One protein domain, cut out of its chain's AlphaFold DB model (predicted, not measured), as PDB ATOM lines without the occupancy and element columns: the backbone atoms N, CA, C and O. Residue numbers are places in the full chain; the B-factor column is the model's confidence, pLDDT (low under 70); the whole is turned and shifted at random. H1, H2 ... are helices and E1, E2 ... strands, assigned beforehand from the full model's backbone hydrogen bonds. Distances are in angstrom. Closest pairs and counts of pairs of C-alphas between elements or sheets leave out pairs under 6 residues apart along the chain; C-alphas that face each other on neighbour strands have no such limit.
ATOM      1  N   ARG A   3     211.733 283.532 191.969       85.56
ATOM      2  CA  ARG A   3     212.622 283.376 190.821       85.56
ATOM      3  C   ARG A   3     212.113 284.192 189.649       85.56
ATOM      4  O   ARG A   3     210.952 284.050 189.273       85.56
ATOM      5  N   ILE A   4     212.984 285.027 189.093       82.12
ATOM      6  CA  ILE A   4     212.700 285.884 187.941       82.12
ATOM      7  C   ILE A   4     213.705 285.546 186.845       82.12
ATOM      8  O   ILE A   4     214.902 285.474 187.105       82.12
ATOM      9  N   VAL A   5     213.224 285.333 185.620       82.88
ATOM     10  CA  VAL A   5     214.079 285.028 184.467       82.88
ATOM     11  C   VAL A   5     214.118 286.233 183.535       82.88
ATOM     12  O   VAL A   5     213.080 286.641 183.022       82.88
ATOM     13  N   ILE A   6     215.311 286.781 183.295       76.12
ATOM     14  CA  ILE A   6     215.544 287.892 182.358       76.12
ATOM     15  C   ILE A   6     216.623 287.486 181.367       76.12
ATOM     16  O   ILE A   6     217.716 287.097 181.773       76.12
ATOM     17  N   ASP A   7     216.311 287.553 180.071       73.50
ATOM     18  CA  ASP A   7     217.226 287.200 178.975       73.50
ATOM     19  C   ASP A   7     217.946 285.860 179.208       73.50
ATOM     20  O   ASP A   7     219.169 285.737 179.112       73.50
ATOM     21  N   GLY A   8     217.167 284.847 179.601       74.81
ATOM     22  CA  GLY A   8     217.650 283.488 179.868       74.81
ATOM     23  C   GLY A   8     218.448 283.314 181.166       74.81
ATOM     24  O   GLY A   8     218.910 282.209 181.432       74.81
ATOM     25  N   HIS A   9     218.598 284.364 181.977       72.44
ATOM     26  CA  HIS A   9     219.262 284.310 183.278       72.44
ATOM     27  C   HIS A   9     218.232 284.245 184.403       72.44
ATOM     28  O   HIS A   9     217.363 285.110 184.496       72.44
ATOM     29  N   GLU A  10     218.341 283.226 185.254       79.81
ATOM     30  CA  GLU A  10     217.503 283.048 186.443       79.81
ATOM     31  C   GLU A  10     218.103 283.808 187.633       79.81
ATOM     32  O   GLU A  10     219.287 283.666 187.941       79.81
ATOM     33  N   TRP A  11     217.273 284.609 188.296       76.00
ATOM     34  CA  TRP A  11     217.616 285.418 189.461       76.00
ATOM     35  C   TRP A  11     216.734 285.027 190.641       76.00
ATOM     36  O   TRP A  11     215.510 284.970 190.508       76.00
ATOM     37  N   GLU A  12     217.341 284.806 191.804       79.75
ATOM     38  CA  GLU A  12     216.620 284.652 193.068       79.75
ATOM     39  C   GLU A  12     216.584 285.991 193.804       79.75
ATOM     40  O   GLU A  12     217.621 286.550 194.144       79.75
ATOM     41  N   VAL A  13     215.382 286.512 194.046       78.31
ATOM     42  CA  VAL A  13     215.170 287.802 194.722       78.31
ATOM     43  C   VAL A  13     214.119 287.677 195.829       78.31
ATOM     44  O   VAL A  13     213.359 286.701 195.867       78.31
ATOM     45  N   PRO A  14     214.023 288.634 196.766       81.69
ATOM     46  CA  PRO A  14     212.931 288.679 197.734       81.69
ATOM     47  C   PRO A  14     211.559 288.654 197.062       81.69
ATOM     48  O   PRO A  14     211.385 289.171 195.963       81.69
ATOM     49  N   ASN A  15     210.565 288.077 197.739       81.50
ATOM     50  CA  ASN A  15     209.193 287.996 197.232       81.50
ATOM     51  C   ASN A  15     208.451 289.333 197.438       81.50
ATOM     52  O   ASN A  15     207.545 289.434 198.262       81.50
ATOM     53  N   GLU A  16     208.907 290.372 196.741       80.31
ATOM     54  CA  GLU A  16     208.327 291.716 196.707       80.31
ATOM     55  C   GLU A  16     208.019 292.105 195.247       80.31
ATOM     56  O   GLU A  16     208.650 291.631 194.304       80.31
ATOM     57  N   SER A  17     207.018 292.949 195.022       82.38
ATOM     58  CA  SER A  17     206.697 293.432 193.672       82.38
ATOM     59  C   SER A  17     207.726 294.474 193.210       82.38
ATOM     60  O   SER A  17     208.233 295.240 194.026       82.38
ATOM     61  N   GLY A  18     208.005 294.540 191.904       83.06
ATOM     62  CA  GLY A  18     208.876 295.567 191.309       83.06
ATOM     63  C   GLY A  18     210.312 295.125 191.011       83.06
ATOM     64  O   GLY A  18     211.033 295.856 190.343       83.06
ATOM     65  N   TRP A  19     210.725 293.921 191.422       84.00
ATOM     66  CA  TRP A  19     212.054 293.387 191.089       84.00
ATOM     67  C   TRP A  19     212.280 293.181 189.588       84.00
ATOM     68  O   TRP A  19     213.416 293.265 189.138       84.00
ATOM     69  N   GLU A  20     211.223 292.955 188.806       84.19
ATOM     70  CA  GLU A  20     211.323 292.826 187.347       84.19
ATOM     71  C   GLU A  20     211.906 294.093 186.702       84.19
ATOM     72  O   GLU A  20     212.823 293.995 185.893       84.19
ATOM     73  N   GLU A  21     211.440 295.280 187.101       85.25
ATOM     74  CA  GLU A  21     211.934 296.563 186.578       85.25
ATOM     75  C   GLU A  21     213.394 296.811 186.981       85.25
ATOM     76  O   GLU A  21     214.222 297.182 186.146       85.25
ATOM     77  N   VAL A  22     213.735 296.511 188.239       84.94
ATOM     78  CA  VAL A  22     215.111 296.606 188.748       84.94
ATOM     79  C   VAL A  22     216.053 295.710 187.948       84.94
ATOM     80  O   VAL A  22     217.108 296.155 187.497       84.94
ATOM     81  N   LEU A  23     215.682 294.440 187.770       83.12
ATOM     82  CA  LEU A  23     216.520 293.452 187.102       83.12
ATOM     83  C   LEU A  23     216.614 293.713 185.590       83.12
ATOM     84  O   LEU A  23     217.668 293.462 185.012       83.12
ATOM     85  N   LEU A  24     215.567 294.248 184.948       84.94
ATOM     86  CA  LEU A  24     215.611 294.670 183.542       84.94
ATOM     87  C   LEU A  24     216.662 295.764 183.327       84.94
ATOM     88  O   LEU A  24     217.492 295.673 182.422       84.94
ATOM     89  N   GLU A  25     216.663 296.787 184.179       83.81
ATOM     90  CA  GLU A  25     217.638 297.873 184.093       83.81
ATOM     91  C   GLU A  25     219.049 297.428 184.465       83.81
ATOM     92  O   GLU A  25     220.012 297.811 183.796       83.81
ATOM     93  N   ALA A  26     219.176 296.587 185.495       79.62
ATOM     94  CA  ALA A  26     220.450 295.991 185.867       79.62
ATOM     95  C   ALA A  26     221.012 295.134 184.723       79.62
ATOM     96  O   ALA A  26     222.205 295.199 184.427       79.62
ATOM     97  N   ASN A  27     220.161 294.383 184.017       79.81
ATOM     98  CA  ASN A  27     220.591 293.593 182.871       79.81
ATOM     99  C   ASN A  27     220.993 294.472 181.677       79.81
ATOM    100  O   ASN A  27     222.015 294.208 181.050       79.81
ATOM    101  N   ALA A  28     220.267 295.559 181.405       81.25
ATOM    102  CA  ALA A  28     220.642 296.519 180.367       81.25
ATOM    103  C   ALA A  28     221.989 297.208 180.666       81.25
ATOM    104  O   ALA A  28     222.807 297.404 179.761       81.25
ATOM    105  N   ALA A  29     222.247 297.550 181.935       76.50
ATOM    106  CA  ALA A  29     223.551 298.036 182.377       76.50
ATOM    107  C   ALA A  29     224.627 296.957 182.174       76.50
ATOM    108  O   ALA A  29     225.660 297.241 181.571       76.50
ATOM    109  N   ARG A  30     224.348 295.703 182.560       73.88
ATOM    110  CA  ARG A  30     225.239 294.549 182.360       73.88
ATOM    111  C   ARG A  30     225.596 294.302 180.893       73.88
ATOM    112  O   ARG A  30     226.759 294.067 180.581       73.88
ATOM    113  N   GLU A  31     224.634 294.363 179.978       78.12
ATOM    114  CA  GLU A  31     224.901 294.171 178.549       78.12
ATOM    115  C   GLU A  31     225.814 295.253 177.967       78.12
ATOM    116  O   GLU A  31     226.646 294.951 177.106       78.12
ATOM    117  N   ARG A  32     225.709 296.505 178.442       73.31
ATOM    118  CA  ARG A  32     226.676 297.545 178.065       73.31
ATOM    119  C   ARG A  32     228.086 297.146 178.489       73.31
ATOM    120  O   ARG A  32     228.984 297.242 177.663       73.31
ATOM    121  N   ILE A  33     228.266 296.596 179.694       66.19
ATOM    122  CA  ILE A  33     229.571 296.101 180.183       66.19
ATOM    123  C   ILE A  33     230.167 295.089 179.219       66.19
ATOM    124  O   ILE A  33     231.290 295.273 178.770       66.19
ATOM    125  N   PHE A  34     229.425 294.029 178.887       67.88
ATOM    126  CA  PHE A  34     229.949 292.962 178.032       67.88
ATOM    127  C   PHE A  34     230.353 293.468 176.646       67.88
ATOM    128  O   PHE A  34     231.216 292.878 176.002       67.88
ATOM    129  N   ARG A  35     229.740 294.560 176.181       73.25
ATOM    130  CA  ARG A  35     230.046 295.161 174.881       73.25
ATOM    131  C   ARG A  35     231.154 296.210 174.928       73.25
ATOM    132  O   ARG A  35     231.793 296.409 173.899       73.25
ATOM    133  N   SER A  36     231.357 296.902 176.051       68.38
ATOM    134  CA  SER A  36     232.243 298.074 176.111       68.38
ATOM    135  C   SER A  36     233.278 298.083 177.233       68.38
ATOM    136  O   SER A  36     234.173 298.916 177.176       68.38
ATOM    137  N   CYS A  37     233.204 297.207 178.240       69.88
ATOM    138  CA  CYS A  37     234.234 297.144 179.276       69.88
ATOM    139  C   CYS A  37     235.463 296.390 178.755       69.88
ATOM    140  O   CYS A  37     235.451 295.170 178.605       69.88
ATOM    141  N   THR A  38     236.538 297.129 178.509       69.75
ATOM    142  CA  THR A  38     237.855 296.600 178.129       69.75
ATOM    143  C   THR A  38     238.900 296.794 179.230       69.75
ATOM    144  O   THR A  38     239.981 296.208 179.173       69.75
ATOM    145  N   THR A  39     238.586 297.592 180.258       77.38
ATOM    146  CA  THR A  39     239.494 297.942 181.357       77.38
ATOM    147  C   THR A  39     238.838 297.824 182.738       77.38
ATOM    148  O   THR A  39     237.630 297.974 182.900       77.38
ATOM    149  N   LEU A  40     239.653 297.639 183.785       73.19
ATOM    150  CA  LEU A  40     239.200 297.637 185.190       73.19
ATOM    151  C   LEU A  40     238.431 298.906 185.586       73.19
ATOM    152  O   LEU A  40     237.493 298.827 186.378       73.19
ATOM    153  N   ALA A  41     238.804 300.063 185.033       77.12
ATOM    154  CA  ALA A  41     238.139 301.332 185.313       77.12
ATOM    155  C   ALA A  41     236.711 301.374 184.743       77.12
ATOM    156  O   ALA A  41     235.787 301.776 185.446       77.12
ATOM    157  N   GLU A  42     236.517 300.899 183.510       74.31
ATOM    158  CA  GLU A  42     235.193 300.812 182.880       74.31
ATOM    159  C   GLU A  42     234.288 299.844 183.642       74.31
ATOM    160  O   GLU A  42     233.129 300.146 183.906       74.31
ATOM    161  N   CYS A  43     234.824 298.710 184.087       72.94
ATOM    162  CA  CYS A  43     234.042 297.750 184.857       72.94
ATOM    163  C   CYS A  43     233.677 298.310 186.238       72.94
ATOM    164  O   CYS A  43     232.562 298.094 186.708       72.94
ATOM    165  N   ARG A  44     234.560 299.100 186.866       75.88
ATOM    166  CA  ARG A  44     234.239 299.793 188.120       75.88
ATOM    167  C   ARG A  44     233.129 300.827 187.942       75.88
ATOM    168  O   ARG A  44     232.226 300.866 188.769       75.88
ATOM    169  N   GLN A  45     233.164 301.606 186.863       78.31
ATOM    170  CA  GLN A  45     232.099 302.559 186.553       78.31
ATOM    171  C   GLN A  45     230.740 301.859 186.465       78.31
ATOM    172  O   GLN A  45     229.747 302.388 186.957       78.31
ATOM    173  N   VAL A  46     230.687 300.647 185.912       72.56
ATOM    174  CA  VAL A  46     229.406 299.949 185.811       72.56
ATOM    175  C   VAL A  46     228.953 299.302 187.118       72.56
ATOM    176  O   VAL A  46     227.751 299.235 187.365       72.56
ATOM    177  N   VAL A  47     229.866 298.900 188.009       76.81
ATOM    178  CA  VAL A  47     229.480 298.575 189.397       76.81
ATOM    179  C   VAL A  47     228.736 299.763 190.010       76.81
ATOM    180  O   VAL A  47     227.650 299.591 190.561       76.81
ATOM    181  N   ASP A  48     229.275 300.972 189.855       81.31
ATOM    182  CA  ASP A  48     228.667 302.186 190.400       81.31
ATOM    183  C   ASP A  48     227.319 302.510 189.716       81.31
ATOM    184  O   ASP A  48     226.363 302.903 190.389       81.31
ATOM    185  N   GLU A  49     227.188 302.283 188.402       79.81
ATOM    186  CA  GLU A  49     225.912 302.417 187.679       79.81
ATOM    187  C   GLU A  49     224.865 301.395 188.148       79.81
ATOM    188  O   GLU A  49     223.700 301.751 188.333       79.81
ATOM    189  N   LEU A  50     225.263 300.144 188.398       78.25
ATOM    190  CA  LEU A  50     224.375 299.123 188.950       78.25
ATOM    191  C   LEU A  50     223.927 299.498 190.364       78.25
ATOM    192  O   LEU A  50     222.731 299.450 190.648       78.25
ATOM    193  N   TYR A  51     224.835 299.958 191.231       81.81
ATOM    194  CA  TYR A  51     224.448 300.501 192.539       81.81
ATOM    195  C   TYR A  51     223.462 301.658 192.411       81.81
ATOM    196  O   TYR A  51     222.527 301.745 193.207       81.81
ATOM    197  N   ALA A  52     223.637 302.539 191.423       83.94
ATOM    198  CA  ALA A  52     222.707 303.633 191.179       83.94
ATOM    199  C   ALA A  52     221.319 303.118 190.752       83.94
ATOM    200  O   ALA A  52     220.312 303.627 191.247       83.94
ATOM    201  N   VAL A  53     221.249 302.081 189.906       82.75
ATOM    202  CA  VAL A  53     219.995 301.387 189.557       82.75
ATOM    203  C   VAL A  53     219.340 300.795 190.803       82.75
ATOM    204  O   VAL A  53     218.186 301.098 191.099       82.75
ATOM    205  N   PHE A  54     220.070 300.026 191.606       81.00
ATOM    206  CA  PHE A  54     219.498 299.446 192.820       81.00
ATOM    207  C   PHE A  54     219.091 300.520 193.847       81.00
ATOM    208  O   PHE A  54     218.108 300.349 194.565       81.00
ATOM    209  N   SER A  55     219.781 301.660 193.893       83.50
ATOM    210  CA  SER A  55     219.474 302.755 194.826       83.50
ATOM    211  C   SER A  55     218.288 303.621 194.395       83.50
ATOM    212  O   SER A  55     217.658 304.252 195.248       83.50
ATOM    213  N   ARG A  56     217.982 303.695 193.091       85.94
ATOM    214  CA  ARG A  56     216.885 304.531 192.566       85.94
ATOM    215  C   ARG A  56     215.517 303.865 192.693       85.94
ATOM    216  O   ARG A  56     214.508 304.557 192.789       85.94
ATOM    217  N   HIS A  57     215.495 302.536 192.719       84.06
ATOM    218  CA  HIS A  57     214.272 301.752 192.829       84.06
ATOM    219  C   HIS A  57     213.899 301.509 194.296       84.06
ATOM    220  O   HIS A  57     214.728 301.008 195.056       84.06
ATOM    221  N   PRO A  58     212.664 301.826 194.734       83.19
ATOM    222  CA  PRO A  58     212.278 301.728 196.145       83.19
ATOM    223  C   PRO A  58     212.451 300.329 196.749       83.19
ATOM    224  O   PRO A  58     212.897 300.203 197.889       83.19
ATOM    225  N   VAL A  59     212.117 299.285 195.980       80.81
ATOM    226  CA  VAL A  59     212.197 297.885 196.426       80.81
ATOM    227  C   VAL A  59     213.646 297.459 196.661       80.81
ATOM    228  O   VAL A  59     213.987 296.950 197.727       80.81
ATOM    229  N   SER A  60     214.540 297.769 195.723       79.25
ATOM    230  CA  SER A  60     215.952 297.425 195.844       79.25
ATOM    231  C   SER A  60     216.719 298.356 196.769       79.25
ATOM    232  O   SER A  60     217.690 297.915 197.366       79.25
ATOM    233  N   LYS A  61     216.287 299.607 196.960       82.50
ATOM    234  CA  LYS A  61     216.882 300.518 197.943       82.50
ATOM    235  C   LYS A  61     216.676 299.995 199.362       82.50
ATOM    236  O   LYS A  61     217.628 299.894 200.128       82.50
ATOM    237  N   LYS A  62     215.442 299.608 199.692       80.88
ATOM    238  CA  LYS A  62     215.117 298.972 200.976       80.88
ATOM    239  C   LYS A  62     215.915 297.677 201.166       80.88
ATOM    240  O   LYS A  62     216.394 297.392 202.265       80.88
ATOM    241  N   TYR A  63     216.077 296.907 200.091       78.69
ATOM    242  CA  TYR A  63     216.880 295.691 200.112       78.69
ATOM    243  C   TYR A  63     218.375 295.971 200.311       78.69
ATOM    244  O   TYR A  63     218.972 295.336 201.167       78.69
ATOM    245  N   LEU A  64     218.956 296.955 199.618       80.06
ATOM    246  CA  LEU A  64     220.339 297.423 199.783       80.06
ATOM    247  C   LEU A  64     220.633 297.876 201.217       80.06
ATOM    248  O   LEU A  64     221.684 297.557 201.762       80.06
ATOM    249  N   GLU A  65     219.708 298.616 201.833       82.12
ATOM    250  CA  GLU A  65     219.840 299.089 203.219       82.12
ATOM    251  C   GLU A  65     219.882 297.930 204.228       82.12
ATOM    252  O   GLU A  65     220.481 298.065 205.293       82.12
ATOM    253  N   THR A  66     219.271 296.791 203.888       80.94
ATOM    254  CA  THR A  66     219.130 295.632 204.784       80.94
ATOM    255  C   THR A  66     220.121 294.505 204.469       80.94
ATOM    256  O   THR A  66     220.535 293.789 205.373       80.94
ATOM    257  N   ASN A  67     220.514 294.348 203.202       75.88
ATOM    258  CA  ASN A  67     221.230 293.186 202.664       75.88
ATOM    259  C   ASN A  67     222.397 293.614 201.764       75.88
ATOM    260  O   ASN A  67     222.625 293.035 200.704       75.88
ATOM    261  N   LYS A  68     223.124 294.663 202.167       77.81
ATOM    262  CA  LYS A  68     224.245 295.214 201.396       77.81
ATOM    263  C   LYS A  68     225.240 294.138 200.948       77.81
ATOM    264  O   LYS A  68     225.563 294.094 199.772       77.81
ATOM    265  N   ASP A  69     225.651 293.248 201.851       76.62
ATOM    266  CA  ASP A  69     226.617 292.184 201.538       76.62
ATOM    267  C   ASP A  69     226.095 291.222 200.453       76.62
ATOM    268  O   ASP A  69     226.838 290.815 199.568       76.62
ATOM    269  N   GLU A  70     224.794 290.917 200.464       68.94
ATOM    270  CA  GLU A  70     224.163 290.045 199.466       68.94
ATOM    271  C   GLU A  70     224.083 290.730 198.092       68.94
ATOM    272  O   GLU A  70     224.284 290.098 197.056       68.94
ATOM    273  N   VAL A  71     223.859 292.050 198.063       72.31
ATOM    274  CA  VAL A  71     223.908 292.826 196.816       72.31
ATOM    275  C   VAL A  71     225.338 292.937 196.290       72.31
ATOM    276  O   VAL A  71     225.547 292.798 195.087       72.31
ATOM    277  N   ASP A  72     226.321 293.133 197.165       74.50
ATOM    278  CA  ASP A  72     227.739 293.163 196.799       74.50
ATOM    279  C   ASP A  72     228.171 291.816 196.184       74.50
ATOM    280  O   ASP A  72     228.875 291.804 195.172       74.50
ATOM    281  N   ASP A  73     227.677 290.690 196.707       71.69
ATOM    282  CA  ASP A  73     227.898 289.347 196.152       71.69
ATOM    283  C   ASP A  73     227.221 289.143 194.786       71.69
ATOM    284  O   ASP A  73     227.812 288.548 193.873       71.69
ATOM    285  N   ILE A  74     225.999 289.656 194.608       67.88
ATOM    286  CA  ILE A  74     225.290 289.643 193.319       67.88
ATOM    287  C   ILE A  74     226.069 290.455 192.280       67.88
ATOM    288  O   ILE A  74     226.333 289.965 191.177       67.88
ATOM    289  N   LEU A  75     226.489 291.671 192.638       70.50
ATOM    290  CA  LEU A  75     227.317 292.524 191.791       70.50
ATOM    291  C   LEU A  75     228.648 291.836 191.479       70.50
ATOM    292  O   LEU A  75     229.032 291.734 190.317       70.50
ATOM    293  N   SER A  76     229.322 291.263 192.475       70.31
ATOM    294  CA  SER A  76     230.567 290.525 192.259       70.31
ATOM    295  C   SER A  76     230.379 289.296 191.364       70.31
ATOM    296  O   SER A  76     231.305 288.930 190.644       70.31
ATOM    297  N   SER A  77     229.208 288.657 191.389       65.31
ATOM    298  CA  SER A  77     228.883 287.516 190.526       65.31
ATOM    299  C   SER A  77     228.613 287.939 189.083       65.31
ATOM    300  O   SER A  77     229.019 287.229 188.164       65.31
ATOM    301  N   ILE A  78     228.009 289.115 188.873       61.94
ATOM    302  CA  ILE A  78     227.896 289.751 187.548       61.94
ATOM    303  C   ILE A  78     229.288 289.999 186.955       61.94
ATOM    304  O   ILE A  78     229.500 289.778 185.765       61.94
ATOM    305  N   PHE A  79     230.236 290.410 187.796       59.66
ATOM    306  CA  PHE A  79     231.625 290.661 187.428       59.66
ATOM    307  C   PHE A  79     232.551 289.484 187.735       59.66
ATOM    308  O   PHE A  79     233.720 289.723 188.004       59.66
ATOM    309  N   LYS A  80     232.127 288.214 187.711       57.31
ATOM    310  CA  LYS A  80     233.122 287.124 187.681       57.31
ATOM    311  C   LYS A  80     233.850 287.174 186.333       57.31
ATOM    312  O   LYS A  80     233.421 286.556 185.367       57.31
TER     313      LYS A  80
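Overview. This is residues 3 to 80 of the 82 residues of the protein "Hypothetical protein" of Adineta ricciae (UniProt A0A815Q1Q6). A long helical hairpin, H1 and H2 side by side, makes the body; the short helix H3 turns across the end where H1 begins and H2 ends, and H4 folds back slantwise over one side of the pair. A small two-stranded hairpin, E1 and E2, sits beside the first half of H1, near residues 19 to 27. The printed part has 78 residues, with two named strands and then four named helices in the order E1, E2, H1, H2, H3, H4; the sheet E1 - E2 is antiparallel and the class is mostly helix. The whole is compact, with a radius of gyration of the C-alphas of 12.1 A and spans of 35 by 27 by 19 A.

Arrangement. Strands E1, residues 3 to 6, and E2, residues 9 to 13, are antiparallel neighbours and form a hairpin, their directions at 142 degrees. N 4 and O 11 are 2.9 A apart and N 11 and O 4 are 2.8 A apart, both within hydrogen-bond range. The closest C-alphas of E1 and H1, residues 19 to 36, are those of Ile 6 and Leu 24, 6.9 A apart. H1 and H2, residues 40 to 56, touch and form a helical hairpin, at a shallow tilt of 15 degrees, opposite ways; their closest C-alphas, Ala 26 and Leu 50, are 5.9 A apart. H3, residues 58 to 66, touches H2 only at the corner, with residues 54 to 55 of H2 alone; the C-alphas of Ser 55 and Lys 61 are the closest, at 4.6 A. H1 and H3 only just touch, only at their ends, with 3 pairs of C-alphas within 8 A; they are about perpendicular, at 82 degrees. H4, residues 68 to 78, is close to but not clearly touching H2, at a steep tilt of 48 degrees; the closest C-alphas, Val 47 and Leu 75, are 6.9 A apart. E1 and E2 are apart from H2, H3 and H4. In H1, H2, H3 and H4 every O i to N i+4 pair is within hydrogen-bond range.

Along the chain. E1 begins at C-alpha 3 (212.622, 283.376, 190.821) and measures 10.0 A; E2 measures 12.6 A. H1 is 25.6 A long and begins at C-alpha 19 (212.054, 293.387, 191.089). H2 is 24.5 A long, H3 12.6 A and H4 15.3 A, ending at C-alpha 78 (227.896, 289.751, 187.548).

Size, cuts and confidence. The two C-alphas farthest apart, those of Asn 15 and Thr 39, are 35.6 A from each other. The printed part has no cut, and its five links are tight. The mean pLDDT of the printed part is 77.2; residues 33 to 34, 36 to 38, 70, 74 and 77 to 80 are under 70.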